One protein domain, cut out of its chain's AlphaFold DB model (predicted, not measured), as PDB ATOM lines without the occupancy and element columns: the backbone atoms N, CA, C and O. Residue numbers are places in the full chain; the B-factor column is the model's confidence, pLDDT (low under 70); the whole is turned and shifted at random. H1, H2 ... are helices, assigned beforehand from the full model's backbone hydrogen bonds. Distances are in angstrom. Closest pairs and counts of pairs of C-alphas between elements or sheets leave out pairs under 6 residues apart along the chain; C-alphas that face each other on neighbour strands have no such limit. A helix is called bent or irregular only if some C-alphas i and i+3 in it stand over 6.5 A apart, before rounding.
ATOM      1  N   SER A 106      37.717  30.905 -15.069       90.75
ATOM      2  CA  SER A 106      39.180  31.021 -14.995       90.75
ATOM      3  C   SER A 106      39.737  31.954 -16.077       90.75
ATOM      4  O   SER A 106      40.611  32.775 -15.790       90.75
ATOM      5  N   VAL A 107      39.198  31.867 -17.296       92.50
ATOM      6  CA  VAL A 107      39.560  32.731 -18.427       92.50
ATOM      7  C   VAL A 107      38.882  34.094 -18.313       92.50
ATOM      8  O   VAL A 107      39.536  35.113 -18.533       92.50
ATOM      9  N   GLY A 108      37.619  34.139 -17.878       91.69
ATOM     10  CA  GLY A 108      36.901  35.388 -17.624       91.69
ATOM     11  C   GLY A 108      37.642  36.310 -16.657       91.69
ATOM     12  O   GLY A 108      37.844  37.482 -16.962       91.69
ATOM     13  N   LYS A 109      38.167  35.771 -15.549       93.12
ATOM     14  CA  LYS A 109      38.979  36.525 -14.576       93.12
ATOM     15  C   LYS A 109      40.261  37.096 -15.183       93.12
ATOM     16  O   LYS A 109      40.666  38.197 -14.814       93.12
ATOM     17  N   LYS A 110      40.904  36.375 -16.110       92.88
ATOM     18  CA  LYS A 110      42.074  36.885 -16.846       92.88
ATOM     19  C   LYS A 110      41.677  38.064 -17.734       92.88
ATOM     20  O   LYS A 110      42.349  39.087 -17.700       92.88
ATOM     21  N   ILE A 111      40.573  37.942 -18.473       91.50
ATOM     22  CA  ILE A 111      40.062  39.009 -19.346       91.50
ATOM     23  C   ILE A 111      39.666  40.238 -18.522       91.50
ATOM     24  O   ILE A 111      40.083  41.341 -18.857       91.50
ATOM     25  N   VAL A 112      38.943  40.059 -17.413       92.12
ATOM     26  CA  VAL A 112      38.564  41.154 -16.503       92.12
ATOM     27  C   VAL A 112      39.800  41.873 -15.961       92.12
ATOM     28  O   VAL A 112      39.860  43.095 -16.021       92.12
ATOM     29  N   ARG A 113      40.837  41.138 -15.542       91.31
ATOM     30  CA  ARG A 113      42.106  41.744 -15.104       91.31
ATOM     31  C   ARG A 113      42.747  42.602 -16.198       91.31
ATOM     32  O   ARG A 113      43.278  43.668 -15.907       91.31
ATOM     33  N   VAL A 114      42.708  42.145 -17.450       90.81
ATOM     34  CA  VAL A 114      43.238  42.904 -18.593       90.81
ATOM     35  C   VAL A 114      42.358  44.119 -18.906       90.81
ATOM     36  O   VAL A 114      42.890  45.163 -19.261       90.81
ATOM     37  N   ILE A 115      41.036  44.028 -18.733       89.56
ATOM     38  CA  ILE A 115      40.129  45.181 -18.856       89.56
ATOM     39  C   ILE A 115      40.472  46.250 -17.808       89.56
ATOM     40  O   ILE A 115      40.545  47.428 -18.144       89.56
ATOM     41  N   GLU A 116      40.714  45.845 -16.561       89.06
ATOM     42  CA  GLU A 116      40.986  46.760 -15.445       89.06
ATOM     43  C   GLU A 116      42.394  47.370 -15.489       89.06
ATOM     44  O   GLU A 116      42.574  48.547 -15.190       89.06
ATOM     45  N   GLN A 117      43.407  46.575 -15.847       87.75
ATOM     46  CA  GLN A 117      44.822  46.966 -15.755       87.75
ATOM     47  C   GLN A 117      45.471  47.228 -17.124       87.75
ATOM     48  O   GLN A 117      46.636  47.628 -17.201       87.75
ATOM     49  N   GLY A 118      44.760  46.977 -18.225       83.50
ATOM     50  CA  GLY A 118      45.281  47.101 -19.583       83.50
ATOM     51  C   GLY A 118      46.547  46.268 -19.813       83.50
ATOM     52  O   GLY A 118      46.715  45.163 -19.284       83.50
ATOM     53  N   ALA A 119      47.484  46.834 -20.576       76.56
ATOM     54  CA  ALA A 119      48.773  46.207 -20.877       76.56
ATOM     55  C   ALA A 119      49.664  45.990 -19.634       76.56
ATOM     56  O   ALA A 119      50.537  45.120 -19.650       76.56
ATOM     57  N   ALA A 120      49.433  46.719 -18.531       80.25
ATOM     58  CA  ALA A 120      50.187  46.542 -17.288       80.25
ATOM     59  C   ALA A 120      49.903  45.191 -16.608       80.25
ATOM     60  O   ALA A 120      50.734  44.703 -15.843       80.25
ATOM     61  N   SER A 121      48.775  44.549 -16.943       82.12
ATOM     62  CA  SER A 121      48.401  43.223 -16.433       82.12
ATOM     63  C   SER A 121      49.392  42.113 -16.800       82.12
ATOM     64  O   SER A 121      49.386  41.063 -16.152       82.12
ATOM     65  N   LYS A 122      50.172  42.294 -17.885       81.12
ATOM     66  CA  LYS A 122      51.055  41.280 -18.502       81.12
ATOM     67  C   LYS A 122      50.384  39.911 -18.710       81.12
ATOM     68  O   LYS A 122      51.057  38.888 -18.812       81.12
ATOM     69  N   THR A 123      49.053  39.881 -18.739       86.38
ATOM     70  CA  THR A 123      48.270  38.648 -18.776       86.38
ATOM     71  C   THR A 123      47.951  38.324 -20.227       86.38
ATOM     72  O   THR A 123      47.254  39.082 -20.891       86.38
ATOM     73  N   THR A 124      48.450  37.195 -20.720       87.19
ATOM     74  CA  THR A 124      48.171  36.700 -22.072       87.19
ATOM     75  C   THR A 124      47.247  35.484 -22.023       87.19
ATOM     76  O   THR A 124      47.177  34.770 -21.018       87.19
ATOM     77  N   LEU A 125      46.502  35.261 -23.107       89.31
ATOM     78  CA  LEU A 125      45.606  34.115 -23.249       89.31
ATOM     79  C   LEU A 125      46.269  33.039 -24.111       89.31
ATOM     80  O   LEU A 125      46.616  33.277 -25.269       89.31
ATOM     81  N   SER A 126      46.435  31.849 -23.539       91.44
ATOM     82  CA  SER A 126      46.956  30.679 -24.250       91.44
ATOM     83  C   SER A 126      45.902  30.070 -25.184       91.44
ATOM     84  O   SER A 126      44.707  30.319 -25.038       91.44
ATOM     85  N   ALA A 127      46.312  29.195 -26.107       90.06
ATOM     86  CA  ALA A 127      45.371  28.449 -26.955       90.06
ATOM     87  C   ALA A 127      44.333  27.651 -26.136       90.06
ATOM     88  O   ALA A 127      43.160  27.588 -26.501       90.06
ATOM     89  N   ARG A 128      44.742  27.099 -24.981       92.44
ATOM     90  CA  ARG A 128      43.840  26.399 -24.055       92.44
ATOM     91  C   ARG A 128      42.824  27.352 -23.418       92.44
ATOM     92  O   ARG A 128      41.678  26.959 -23.235       92.44
ATOM     93  N   ASP A 129      43.223  28.589 -23.113       92.81
ATOM     94  CA  ASP A 129      42.308  29.604 -22.582       92.81
ATOM     95  C   ASP A 129      41.239  29.986 -23.618       92.81
ATOM     96  O   ASP A 129      40.064  30.075 -23.278       92.81
ATOM     97  N   TRP A 130      41.614  30.137 -24.893       93.44
ATOM     98  CA  TRP A 130      40.652  30.423 -25.965       93.44
ATOM     99  C   TRP A 130      39.630  29.300 -26.157       93.44
ATOM    100  O   TRP A 130      38.437  29.574 -26.250       93.44
ATOM    101  N   SER A 131      40.078  28.042 -26.148       93.31
ATOM    102  CA  SER A 131      39.182  26.883 -26.256       93.31
ATOM    103  C   SER A 131      38.247  26.749 -25.044       93.31
ATOM    104  O   SER A 131      37.067  26.434 -25.198       93.31
ATOM    105  N   ALA A 132      38.740  27.036 -23.835       94.00
ATOM    106  CA  ALA A 132      37.903  27.063 -22.638       94.00
ATOM    107  C   ALA A 132      36.852  28.183 -22.707       94.00
ATOM    108  O   ALA A 132      35.684  27.939 -22.412       94.00
ATOM    109  N   LEU A 133      37.240  29.375 -23.168       94.31
ATOM    110  CA  LEU A 133      36.316  30.493 -23.340       94.31
ATOM    111  C   LEU A 133      35.222  30.194 -24.371       94.31
ATOM    112  O   LEU A 133      34.058  30.514 -24.152       94.31
ATOM    113  N   GLU A 134      35.588  29.567 -25.487       94.12
ATOM    114  CA  GLU A 134      34.631  29.122 -26.499       94.12
ATOM    115  C   GLU A 134      33.600  28.154 -25.911       94.12
ATOM    116  O   GLU A 134      32.404  28.298 -26.162       94.12
ATOM    117  N   LYS A 135      34.051  27.194 -25.096       94.62
ATOM    118  CA  LYS A 135      33.169  26.236 -24.423       94.62
ATOM    119  C   LYS A 135      32.221  26.930 -23.442       94.62
ATOM    120  O   LYS A 135      31.032  26.615 -23.448       94.62
ATOM    121  N   ASP A 136      32.731  27.868 -22.643       93.94
ATOM    122  CA  ASP A 136      31.922  28.651 -21.701       93.94
ATOM    123  C   ASP A 136      30.844  29.454 -22.449       93.94
ATOM    124  O   ASP A 136      29.670  29.416 -22.081       93.94
ATOM    125  N   ILE A 137      31.217  30.133 -23.539       93.75
ATOM    126  CA  ILE A 137      30.285  30.932 -24.347       93.75
ATOM    127  C   ILE A 137      29.253  30.043 -25.037       93.75
ATOM    128  O   ILE A 137      28.071  30.360 -24.992       93.75
ATOM    129  N   ARG A 138      29.654  28.910 -25.618       94.25
ATOM    130  CA  ARG A 138      28.715  27.970 -26.248       94.25
ATOM    131  C   ARG A 138      27.702  27.401 -25.250       94.25
ATOM    132  O   ARG A 138      26.575  27.115 -25.634       94.25
ATOM    133  N   ALA A 139      28.099  27.223 -23.989       93.44
ATOM    134  CA  ALA A 139      27.213  26.733 -22.937       93.44
ATOM    135  C   ALA A 139      26.271  27.819 -22.389       93.44
ATOM    136  O   ALA A 139      25.113  27.528 -22.105       93.44
ATOM    137  N   LEU A 140      26.759  29.052 -22.220       92.69
ATOM    138  CA  LEU A 140      25.987  30.156 -21.631       92.69
ATOM    139  C   LEU A 140      25.127  30.914 -22.650       92.69
ATOM    140  O   LEU A 140      24.074  31.438 -22.282       92.69
ATOM    141  N   TYR A 141      25.587  30.979 -23.899       94.06
ATOM    142  CA  TYR A 141      24.999  31.744 -25.000       94.06
ATOM    143  C   TYR A 141      24.932  30.907 -26.296       94.06
ATOM    144  O   TYR A 141      25.621  31.209 -27.281       94.06
ATOM    145  N   PRO A 142      24.182  29.788 -26.295       93.56
ATOM    146  CA  PRO A 142      24.120  28.873 -27.431       93.56
ATOM    147  C   PRO A 142      23.538  29.520 -28.697       93.56
ATOM    148  O   PRO A 142      24.073  29.277 -29.783       93.56
ATOM    149  N   CYS A 143      22.499  30.355 -28.588       92.62
ATOM    150  CA  CYS A 143      21.882  31.009 -29.744       92.62
ATOM    151  C   CYS A 143      22.814  32.067 -30.340       92.62
ATOM    152  O   CYS A 143      22.999  32.108 -31.559       92.62
ATOM    153  N   ALA A 144      23.470  32.875 -29.504       91.81
ATOM    154  CA  ALA A 144      24.455  33.847 -29.968       91.81
ATOM    155  C   ALA A 144      25.662  33.165 -30.631       91.81
ATOM    156  O   ALA A 144      26.163  33.633 -31.655       91.81
ATOM    157  N   TYR A 145      26.118  32.037 -30.076       91.94
ATOM    158  CA  TYR A 145      27.190  31.244 -30.671       91.94
ATOM    159  C   TYR A 145      26.785  30.673 -32.040       91.94
ATOM    160  O   TYR A 145      27.549  30.778 -33.001       91.94
ATOM    161  N   ALA A 146      25.570  30.130 -32.158       91.94
ATOM    162  CA  ALA A 146      25.038  29.638 -33.427       91.94
ATOM    163  C   ALA A 146      24.941  30.760 -34.476       91.94
ATOM    164  O   ALA A 146      25.450  30.603 -35.589       91.94
ATOM    165  N   PHE A 147      24.397  31.921 -34.091       91.00
ATOM    166  CA  PHE A 147      24.298  33.110 -34.944       91.00
ATOM    167  C   PHE A 147      25.654  33.513 -35.535       91.00
ATOM    168  O   PHE A 147      25.775  33.763 -36.737       91.00
ATOM    169  N   PHE A 148      26.699  33.526 -34.707       88.62
ATOM    170  CA  PHE A 148      28.058  33.809 -35.152       88.62
ATOM    171  C   PHE A 148      28.557  32.819 -36.203       88.62
ATOM    172  O   PHE A 148      29.066  33.231 -37.249       88.62
ATOM    173  N   THR A 149      28.411  31.522 -35.923       88.25
ATOM    174  CA  THR A 149      28.885  30.469 -36.827       88.25
ATOM    175  C   THR A 149      28.148  30.482 -38.167       88.25
ATOM    176  O   THR A 149      28.775  30.271 -39.205       88.25
ATOM    177  N   GLU A 150      26.855  30.809 -38.160       89.25
ATOM    178  CA  GLU A 150      26.035  30.917 -39.367       89.25
ATOM    179  C   GLU A 150      26.429  32.135 -40.214       89.25
ATOM    180  O   GLU A 150      26.668  32.006 -41.414       89.25
ATOM    181  N   LYS A 151      26.537  33.324 -39.603       88.56
ATOM    182  CA  LYS A 151      26.793  34.573 -40.343       88.56
ATOM    183  C   LYS A 151      28.213  34.689 -40.879       88.56
ATOM    184  O   LYS A 151      28.415  35.223 -41.968       88.56
ATOM    185  N   ILE A 152      29.202  34.233 -40.117       85.81
ATOM    186  CA  ILE A 152      30.611  34.344 -40.515       85.81
ATOM    187  C   ILE A 152      30.981  33.236 -41.507       85.81
ATOM    188  O   ILE A 152      31.790  33.469 -42.410       85.81
ATOM    189  N   GLY A 153      30.360  32.061 -41.371       81.94
ATOM    190  CA  GLY A 153      30.677  30.871 -42.148       81.94
ATOM    191  C   GLY A 153      31.995  30.216 -41.716       81.94
ATOM    192  O   GLY A 153      32.893  30.856 -41.163       81.94
ATOM    193  N   ALA A 154      32.127  28.916 -41.992       78.56
ATOM    194  CA  ALA A 154      33.270  28.112 -41.552       78.56
ATOM    195  C   ALA A 154      34.621  28.625 -42.091       78.56
ATOM    196  O   ALA A 154      35.613  28.611 -41.369       78.56
ATOM    197  N   GLU A 155      34.653  29.144 -43.323       77.25
ATOM    198  CA  GLU A 155      35.884  29.620 -43.976       77.25
ATOM    199  C   GLU A 155      36.518  30.833 -43.281       77.25
ATOM    200  O   GLU A 155      37.735  30.994 -43.288       77.25
ATOM    201  N   LYS A 156      35.700  31.706 -42.679       82.75
ATOM    202  CA  LYS A 156      36.170  32.934 -42.013       82.75
ATOM    203  C   LYS A 156      36.173  32.811 -40.493       82.75
ATOM    204  O   LYS A 156      36.617  33.742 -39.819       82.75
ATOM    205  N   TRP A 157      35.682  31.693 -39.956       81.81
ATOM    206  CA  TRP A 157      35.540  31.486 -38.522       81.81
ATOM    207  C   TRP A 157      36.876  31.597 -37.799       81.81
ATOM    208  O   TRP A 157      36.977  32.394 -36.876       81.81
ATOM    209  N   ASP A 158      37.912  30.900 -38.266       80.50
ATOM    210  CA  ASP A 158      39.246  30.915 -37.645       80.50
ATOM    211  C   ASP A 158      39.802  32.345 -37.491       80.50
ATOM    212  O   ASP A 158      40.342  32.724 -36.451       80.50
ATOM    213  N   THR A 159      39.539  33.193 -38.489       81.69
ATOM    214  CA  THR A 159      39.935  34.603 -38.498       81.69
ATOM    215  C   THR A 159      39.178  35.432 -37.454       81.69
ATOM    216  O   THR A 159      39.786  36.229 -36.742       81.69
ATOM    217  N   TYR A 160      37.854  35.282 -37.345       85.88
ATOM    218  CA  TYR A 160      37.019  36.147 -36.493       85.88
ATOM    219  C   TYR A 160      36.701  35.568 -35.112       85.88
ATOM    220  O   TYR A 160      36.241  36.316 -34.247       85.88
ATOM    221  N   GLN A 161      36.950  34.279 -34.876       89.00
ATOM    222  CA  GLN A 161      36.501  33.545 -33.693       89.00
ATOM    223  C   GLN A 161      36.890  34.266 -32.403       89.00
ATOM    224  O   GLN A 161      36.023  34.600 -31.600       89.00
ATOM    225  N   ARG A 162      38.176  34.585 -32.218       91.00
ATOM    226  CA  ARG A 162      38.656  35.244 -30.987       91.00
ATOM    227  C   ARG A 162      37.974  36.589 -30.751       91.00
ATOM    228  O   ARG A 162      37.610  36.905 -29.623       91.00
ATOM    229  N   HIS A 163      37.746  37.354 -31.816       88.81
ATOM    230  CA  HIS A 163      37.051  38.633 -31.727       88.81
ATOM    231  C   HIS A 163      35.563  38.461 -31.379       88.81
ATOM    232  O   HIS A 163      35.023  39.249 -30.599       88.81
ATOM    233  N   CYS A 164      34.910  37.417 -31.898       89.81
ATOM    234  CA  CYS A 164      33.537  37.064 -31.533       89.81
ATOM    235  C   CYS A 164      33.445  36.695 -30.051       89.81
ATOM    236  O   CYS A 164      32.581  37.208 -29.346       89.81
ATOM    237  N   LEU A 165      34.378  35.885 -29.546       92.12
ATOM    238  CA  LEU A 165      34.400  35.497 -28.134       92.12
ATOM    239  C   LEU A 165      34.627  36.703 -27.207       92.12
ATOM    240  O   LEU A 165      33.943  36.843 -26.194       92.12
ATOM    241  N   LEU A 166      35.536  37.618 -27.567       91.94
ATOM    242  CA  LEU A 166      35.776  38.838 -26.784       91.94
ATOM    243  C   LEU A 166      34.580  39.797 -26.779       91.94
ATOM    244  O   LEU A 166      34.371  40.502 -25.792       91.94
ATOM    245  N   SER A 167      33.755  39.792 -27.830       90.50
ATOM    246  CA  SER A 167      32.602  40.693 -27.923       90.50
ATOM    247  C   SER A 167      31.583  40.511 -26.790       90.50
ATOM    248  O   SER A 167      30.875  41.459 -26.461       90.50
ATOM    249  N   PHE A 168      31.564  39.359 -26.109       90.69
ATOM    250  CA  PHE A 168      30.724  39.126 -24.930       90.69
ATOM    251  C   PHE A 168      31.174  39.893 -23.680       90.69
ATOM    252  O   PHE A 168      30.415  39.952 -22.713       90.69
ATOM    253  N   PHE A 169      32.370  40.491 -23.661       88.38
ATOM    254  CA  PHE A 169      32.903  41.216 -22.499       88.38
ATOM    255  C   PHE A 169      32.754  42.741 -22.593       88.38
ATOM    256  O   PHE A 169      33.002  43.405 -21.586       88.38
ATOM    257  N   ASP A 170      32.293  43.271 -23.735       84.88
ATOM    258  CA  ASP A 170      32.204  44.717 -24.026       84.88
ATOM    259  C   ASP A 170      33.560  45.430 -23.834       84.88
ATOM    260  O   ASP A 170      33.676  46.462 -23.178       84.88
ATOM    261  N   THR A 171      34.619  44.810 -24.358       84.44
ATOM    262  CA  THR A 171      36.005  45.281 -24.248       84.44
ATOM    263  C   THR A 171      36.246  46.577 -25.022       84.44
ATOM    264  O   THR A 171      35.661  46.805 -26.079       84.44
ATOM    265  N   ASP A 172      37.160  47.425 -24.542       85.75
ATOM    266  CA  ASP A 172      37.661  48.568 -25.319       85.75
ATOM    267  C   ASP A 172      38.598  48.095 -26.448       85.75
ATOM    268  O   ASP A 172      39.214  47.028 -26.347       85.75
ATOM    269  N   THR A 173      38.745  48.882 -27.517       86.06
ATOM    270  CA  THR A 173      39.603  48.538 -28.665       86.06
ATOM    271  C   THR A 173      41.070  48.367 -28.251       86.06
ATOM    272  O   THR A 173      41.765  47.522 -28.813       86.06
ATOM    273  N   LYS A 174      41.524  49.052 -27.191       87.31
ATOM    274  CA  LYS A 174      42.876  48.887 -26.626       87.31
ATOM    275  C   LYS A 174      43.073  47.516 -25.986       87.31
ATOM    276  O   LYS A 174      44.123  46.895 -26.139       87.31
ATOM    277  N   VAL A 175      42.054  47.052 -25.262       87.19
ATOM    278  CA  VAL A 175      42.050  45.739 -24.608       87.19
ATOM    279  C   VAL A 175      41.979  44.639 -25.659       87.19
ATOM    280  O   VAL A 175      42.715  43.660 -25.566       87.19
ATOM    281  N   GLU A 176      41.151  44.819 -26.690       88.44
ATOM    282  CA  GLU A 176      41.091  43.901 -27.830       88.44
ATOM    283  C   GLU A 176      42.425  43.822 -28.561       88.44
ATOM    284  O   GLU A 176      42.898  42.715 -28.810       88.44
ATOM    285  N   ALA A 177      43.063  44.961 -28.848       88.31
ATOM    286  CA  ALA A 177      44.369  44.981 -29.496       88.31
ATOM    287  C   ALA A 177      45.406  44.189 -28.688       88.31
ATOM    288  O   ALA A 177      46.105  43.342 -29.241       88.31
ATOM    289  N   PHE A 178      45.442  44.391 -27.369       88.69
ATOM    290  CA  PHE A 178      46.355  43.674 -26.483       88.69
ATOM    291  C   PHE A 178      46.062  42.164 -26.412       88.69
ATOM    292  O   PHE A 178      46.976  41.355 -26.560       88.69
ATOM    293  N   LEU A 179      44.799  41.765 -26.222       89.38
ATOM    294  CA  LEU A 179      44.412  40.350 -26.098       89.38
ATOM    295  C   LEU A 179      44.552  39.573 -27.412       89.38
ATOM    296  O   LEU A 179      44.858  38.380 -27.388       89.38
ATOM    297  N   LEU A 180      44.319  40.232 -28.549       88.19
ATOM    298  CA  LEU A 180      44.435  39.636 -29.879       88.19
ATOM    299  C   LEU A 180      45.863  39.707 -30.443       88.19
ATOM    300  O   LEU A 180      46.125  39.090 -31.473       88.19
ATOM    301  N   GLY A 181      46.779  40.425 -29.784       86.00
ATOM    302  CA  GLY A 181      48.142  40.638 -30.275       86.00
ATOM    303  C   GLY A 181      48.200  41.512 -31.533       86.00
ATOM    304  O   GLY A 181      49.065  41.306 -32.381       86.00
ATOM    305  N   LEU A 182      47.262  42.450 -31.681       86.69
ATOM    306  CA  LEU A 182      47.246  43.417 -32.779       86.69
ATOM    307  C   LEU A 182      48.245  44.547 -32.515       86.69
ATOM    308  O   LEU A 182      48.579  44.859 -31.372       86.69
ATOM    309  N   THR A 183      48.697  45.186 -33.592       82.25
ATOM    310  CA  THR A 183      49.705  46.253 -33.554       82.25
ATOM    311  C   THR A 183      49.235  47.493 -32.804       82.25
ATOM    312  O   THR A 183      50.026  48.116 -32.100       82.25
ATOM    313  N   ASP A 184      47.966  47.871 -32.962       85.56
ATOM    314  CA  ASP A 184      47.421  49.098 -32.394       85.56
ATOM    315  C   ASP A 184      45.888  49.079 -32.235       85.56
ATOM    316  O   ASP A 184      45.167  48.212 -32.740       85.56
ATOM    317  N   ASP A 185      45.388  50.097 -31.529       87.00
ATOM    318  CA  ASP A 185      43.960  50.348 -31.304       87.00
ATOM    319  C   ASP A 185      43.178  50.547 -32.612       87.00
ATOM    320  O   ASP A 185      42.011  50.161 -32.726       87.00
ATOM    321  N   THR A 186      43.817  51.145 -33.625       86.62
ATOM    322  CA  THR A 186      43.158  51.440 -34.903       86.62
ATOM    323  C   THR A 186      42.858  50.163 -35.676       86.62
ATOM    324  O   THR A 186      41.755  50.018 -36.216       86.62
ATOM    325  N   THR A 187      43.773  49.192 -35.645       86.12
ATOM    326  CA  THR A 187      43.561  47.865 -36.222       86.12
ATOM    327  C   THR A 187      42.409  47.159 -35.513       86.12
ATOM    328  O   THR A 187      41.486  46.696 -36.183       86.12
ATOM    329  N   ALA A 188      42.372  47.158 -34.176       86.69
ATOM    330  CA  ALA A 188      41.245  46.586 -33.429       86.69
ATOM    331  C   ALA A 188      39.901  47.230 -33.821       86.69
ATOM    332  O   ALA A 188      38.914  46.536 -34.072       86.69
ATOM    333  N   ARG A 189      39.868  48.558 -33.994       87.38
ATOM    334  CA  ARG A 189      38.669  49.278 -34.452       87.38
ATOM    335  C   ARG A 189      38.220  48.860 -35.853       87.38
ATOM    336  O   ARG A 189      37.022  48.661 -36.075       87.38
ATOM    337  N   GLN A 190      39.154  48.714 -36.794       88.62
ATOM    338  CA  GLN A 190      38.849  48.242 -38.148       88.62
ATOM    339  C   GLN A 190      38.294  46.816 -38.135       88.62
ATOM    340  O   GLN A 190      37.326  46.522 -38.838       88.62
ATOM    341  N   TRP A 191      38.876  45.938 -37.319       87.19
ATOM    342  CA  TRP A 191      38.410  44.566 -37.156       87.19
ATOM    343  C   TRP A 191      37.005  44.501 -36.558       87.19
ATOM    344  O   TRP A 191      36.146  43.814 -37.110       87.19
ATOM    345  N   ARG A 192      36.724  45.298 -35.523       87.69
ATOM    346  CA  ARG A 192      35.386  45.414 -34.930       87.69
ATOM    347  C   ARG A 192      34.349  45.909 -35.939       87.69
ATOM    348  O   ARG A 192      33.226  45.406 -35.967       87.69
ATOM    349  N   TYR A 193      34.719  46.874 -36.783       88.50
ATOM    350  CA  TYR A 193      33.861  47.352 -37.870       88.50
ATOM    351  C   TYR A 193      33.574  46.249 -38.900       88.50
ATOM    352  O   TYR A 193      32.418  46.029 -39.259       88.50
ATOM    353  N   ARG A 194      34.605  45.515 -39.338       88.06
ATOM    354  CA  ARG A 194      34.450  44.385 -40.272       88.06
ATOM    355  C   ARG A 194      33.585  43.275 -39.681       88.06
ATOM    356  O   ARG A 194      32.720  42.766 -40.387       88.06
ATOM    357  N   LEU A 195      33.778  42.954 -38.401       88.56
ATOM    358  CA  LEU A 195      32.969  41.974 -37.683       88.56
ATOM    359  C   LEU A 195      31.499  42.408 -37.656       88.56
ATOM    360  O   LEU A 195      30.641  41.659 -38.104       88.56
ATOM    361  N   ARG A 196      31.200  43.642 -37.238       88.81
ATOM    362  CA  ARG A 196      29.824  44.170 -37.255       88.81
ATOM    363  C   ARG A 196      29.191  44.128 -38.644       88.81
ATOM    364  O   ARG A 196      28.050  43.694 -38.775       88.81
ATOM    365  N   LYS A 197      29.946  44.504 -39.682       88.62
ATOM    366  CA  LYS A 197      29.492  44.434 -41.076       88.62
ATOM    367  C   LYS A 197      29.196  42.996 -41.514       88.62
ATOM    368  O   LYS A 197      28.205  42.776 -42.198       88.62
ATOM    369  N   ALA A 198      30.025  42.030 -41.114       86.19
ATOM    370  CA  ALA A 198      29.802  40.613 -41.408       86.19
ATOM    371  C   ALA A 198      28.559  40.055 -40.697       86.19
ATOM    372  O   ALA A 198      27.861  39.215 -41.253       86.19
ATOM    373  N   LEU A 199      28.257  40.551 -39.495       85.69
ATOM    374  CA  LEU A 199      27.075  40.151 -38.726       85.69
ATOM    375  C   LEU A 199      25.795  40.882 -39.156       85.69
ATOM    376  O   LEU A 199      24.711  40.483 -38.741       85.69
ATOM    377  N   GLY A 200      25.908  41.945 -39.958       85.25
ATOM    378  CA  GLY A 200      24.778  42.802 -40.322       85.25
ATOM    379  C   GLY A 200      24.212  43.590 -39.137       85.25
ATOM    380  O   GLY A 200      23.012  43.839 -39.097       85.25
ATOM    381  N   VAL A 201      25.052  43.942 -38.155       83.69
ATOM    382  CA  VAL A 201      24.635  44.656 -36.937       83.69
ATOM    383  C   VAL A 201      24.990  46.138 -37.045       83.69
ATOM    384  O   VAL A 201      26.164  46.491 -37.202       83.69
ATOM    385  N   ASP A 202      23.985  47.003 -36.902       75.38
ATOM    386  CA  ASP A 202      24.154  48.456 -36.940       75.38
ATOM    387  C   ASP A 202      24.837  49.011 -35.677       75.38
ATOM    388  O   ASP A 202      24.685  48.513 -34.559       75.38
ATOM    389  N   GLY A 203      25.617  50.082 -35.851       66.19
ATOM    390  CA  GLY A 203      26.531  50.614 -34.830       66.19
ATOM    391  C   GLY A 203      25.889  51.308 -33.622       66.19
ATOM    392  O   GLY A 203      26.625  51.755 -32.745       66.19
ATOM    393  N   ALA A 204      24.560  51.416 -33.558       64.50
ATOM    394  CA  ALA A 204      23.865  52.127 -32.481       64.50
ATOM    395  C   ALA A 204      23.882  51.363 -31.140       64.50
ATOM    396  O   ALA A 204      23.859  51.985 -30.079       64.50
ATOM    397  N   GLN A 205      23.960  50.026 -31.168       74.31
ATOM    398  CA  GLN A 205      23.954  49.183 -29.967       74.31
ATOM    399  C   GLN A 205      25.338  48.554 -29.698       74.31
ATOM    400  O   GLN A 205      26.114  48.246 -30.611       74.31
ATOM    401  N   SER A 206      25.672  48.339 -28.416       82.12
ATOM    402  CA  SER A 206      26.827  47.504 -28.051       82.12
ATOM    403  C   SER A 206      26.610  46.087 -28.586       82.12
ATOM    404  O   SER A 206      25.549  45.494 -28.377       82.12
ATOM    405  N   LEU A 207      27.632  45.541 -29.253       83.69
ATOM    406  CA  LEU A 207      27.593  44.188 -29.802       83.69
ATOM    407  C   LEU A 207      27.383  43.154 -28.683       83.69
ATOM    408  O   LEU A 207      26.619  42.216 -28.865       83.69
ATOM    409  N   ALA A 208      27.959  43.383 -27.498       84.38
ATOM    410  CA  ALA A 208      27.758  42.532 -26.328       84.38
ATOM    411  C   ALA A 208      26.280  42.460 -25.915       84.38
ATOM    412  O   ALA A 208      25.772  41.380 -25.622       84.38
ATOM    413  N   ARG A 209      25.580  43.605 -25.898       84.69
ATOM    414  CA  ARG A 209      24.150  43.653 -25.549       84.69
ATOM    415  C   ARG A 209      23.295  42.959 -26.598       84.69
ATOM    416  O   ARG A 209      22.424  42.187 -26.224       84.69
ATOM    417  N   PHE A 210      23.572  43.207 -27.877       86.81
ATOM    418  CA  PHE A 210      22.869  42.541 -28.971       86.81
ATOM    419  C   PHE A 210      23.001  41.014 -28.866       86.81
ATOM    420  O   PHE A 210      22.003  40.307 -28.856       86.81
ATOM    421  N   LEU A 211      24.219  40.503 -28.686       85.25
ATOM    422  CA  LEU A 211      24.457  39.060 -28.608       85.25
ATOM    423  C   LEU A 211      23.800  38.426 -27.387       85.25
ATOM    424  O   LEU A 211      23.197  37.369 -27.498       85.25
ATOM    425  N   ARG A 212      23.870  39.090 -26.232       83.69
ATOM    426  CA  ARG A 212      23.199  38.613 -25.019       83.69
ATOM    427  C   ARG A 212      21.675  38.671 -25.120       83.69
ATOM    428  O   ARG A 212      21.034  37.969 -24.366       83.69
ATOM    429  N   SER A 213      21.106  39.487 -26.011       84.12
ATOM    430  CA  SER A 213      19.655  39.517 -26.242       84.12
ATOM    431  C   SER A 213      19.147  38.376 -27.127       84.12
ATOM    432  O   SER A 213      17.940  38.202 -27.252       84.12
ATOM    433  N   LEU A 214      20.048  37.599 -27.740       84.94
ATOM    434  CA  LEU A 214      19.681  36.412 -28.513       84.94
ATOM    435  C   LEU A 214      19.394  35.186 -27.622       84.94
ATOM    436  O   LEU A 214      18.903  34.187 -28.145       84.94
ATOM    437  N   ASP A 215      19.718  35.244 -26.321       81.25
ATOM    438  CA  ASP A 215      19.723  34.119 -25.364       81.25
ATOM    439  C   ASP A 215      19.145  34.463 -23.986       81.25
ATOM    440  O   ASP A 215      18.483  33.590 -23.383       81.25
TER     441      ASP A 215
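Overview. This is residues 106 to 215 of the 215 residues of an uncharacterized protein of Tannerella sp. oral taxon BU063 isolate Cell 5 (UniProt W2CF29). Five helices, H1, H2, H3, H6 and H5, make a rough ring at crossed angles, and the second half of H4 fills the middle of it. H1 and H5 form one end of the ring and H3 the other, H2 and H6 make its two long sides, and the short H7 sits near H3 and the last residue of H4. The printed part has 110 residues with seven named helices, H1 to H7 in chain order, and no named strand; the class is all helix. It is compact, with a radius of gyration of the C-alphas of 13.2 A, and rounded, with spans of 35 by 29 by 26 A.

Arrangement. The longest helix by residues is H1, residues 106 to 121, with a kink of 77 degrees near residue 115; it is irregular, C-alphas 116 and 119 being 9.5 A apart. With residues 107 to 108 alone it touches H2, residues 127 to 140; the closest C-alphas, of Val 107 and Asp 129, are 5.9 A apart. With residues 114 to 119 alone it touches H5, residues 173 to 180, at a steep tilt of 59 degrees, opposite ways; the closest C-alphas are those of Ile 115 and Val 175, 6.1 A. The hub is H4, residues 154 to 167, irregular with C-alphas 159 and 162 7.6 A apart. H4 touches H2 about perpendicular, at 79 degrees, the closest C-alphas being those of Glu 134 and Leu 165, 6.6 A. It touches H5 with C-alphas of Arg 162 and Leu 180 closest, 7.3 A. It touches H6, residues 185 to 199, at a steep tilt of 62 degrees, closest at the C-alphas of Tyr 160 and Leu 195, 7.2 A. H4 and H3, residues 142 to 152, only just touch, with 3 pairs of C-alphas within 8 A, closest at Thr 149 and Trp 157, 6.9 A. H6 touches H5 about perpendicular, at 85 degrees, with C-alphas of Lys 174 and Asp 185 closest, 5.0 A. H6 touches H3 with residues 198 to 199 alone, closest at the C-alphas of Lys 151 and Leu 199, 5.8 A. H7, residues 207 to 212, is close to H4 but not clearly touching, with C-alphas of Ser 167 and Ala 208 closest, 5.4 A. Every O i to N i+4 pair is within hydrogen-bond range in H2, H3, H5, H6 and H7, against 8 of 12 in H1 and 6 of 10 in H4.

Along the chain. H1 begins at C-alpha 106, (39.180, 31.021, -14.995), and measures 15.4 A. H2 is 20.2 A long, H3 15.6 A, H4 18.6 A and H6 21.1 A. H7 ends at C-alpha 212, (23.199, 38.613, -25.019).

Size, cuts and confidence. The C-alphas farthest apart, of Ala 120 and Glu 150, are 36.3 A apart. The printed part has no cut and no long link. Mean pLDDT of the printed part is 87.4; residues 203 to 204 are under 70.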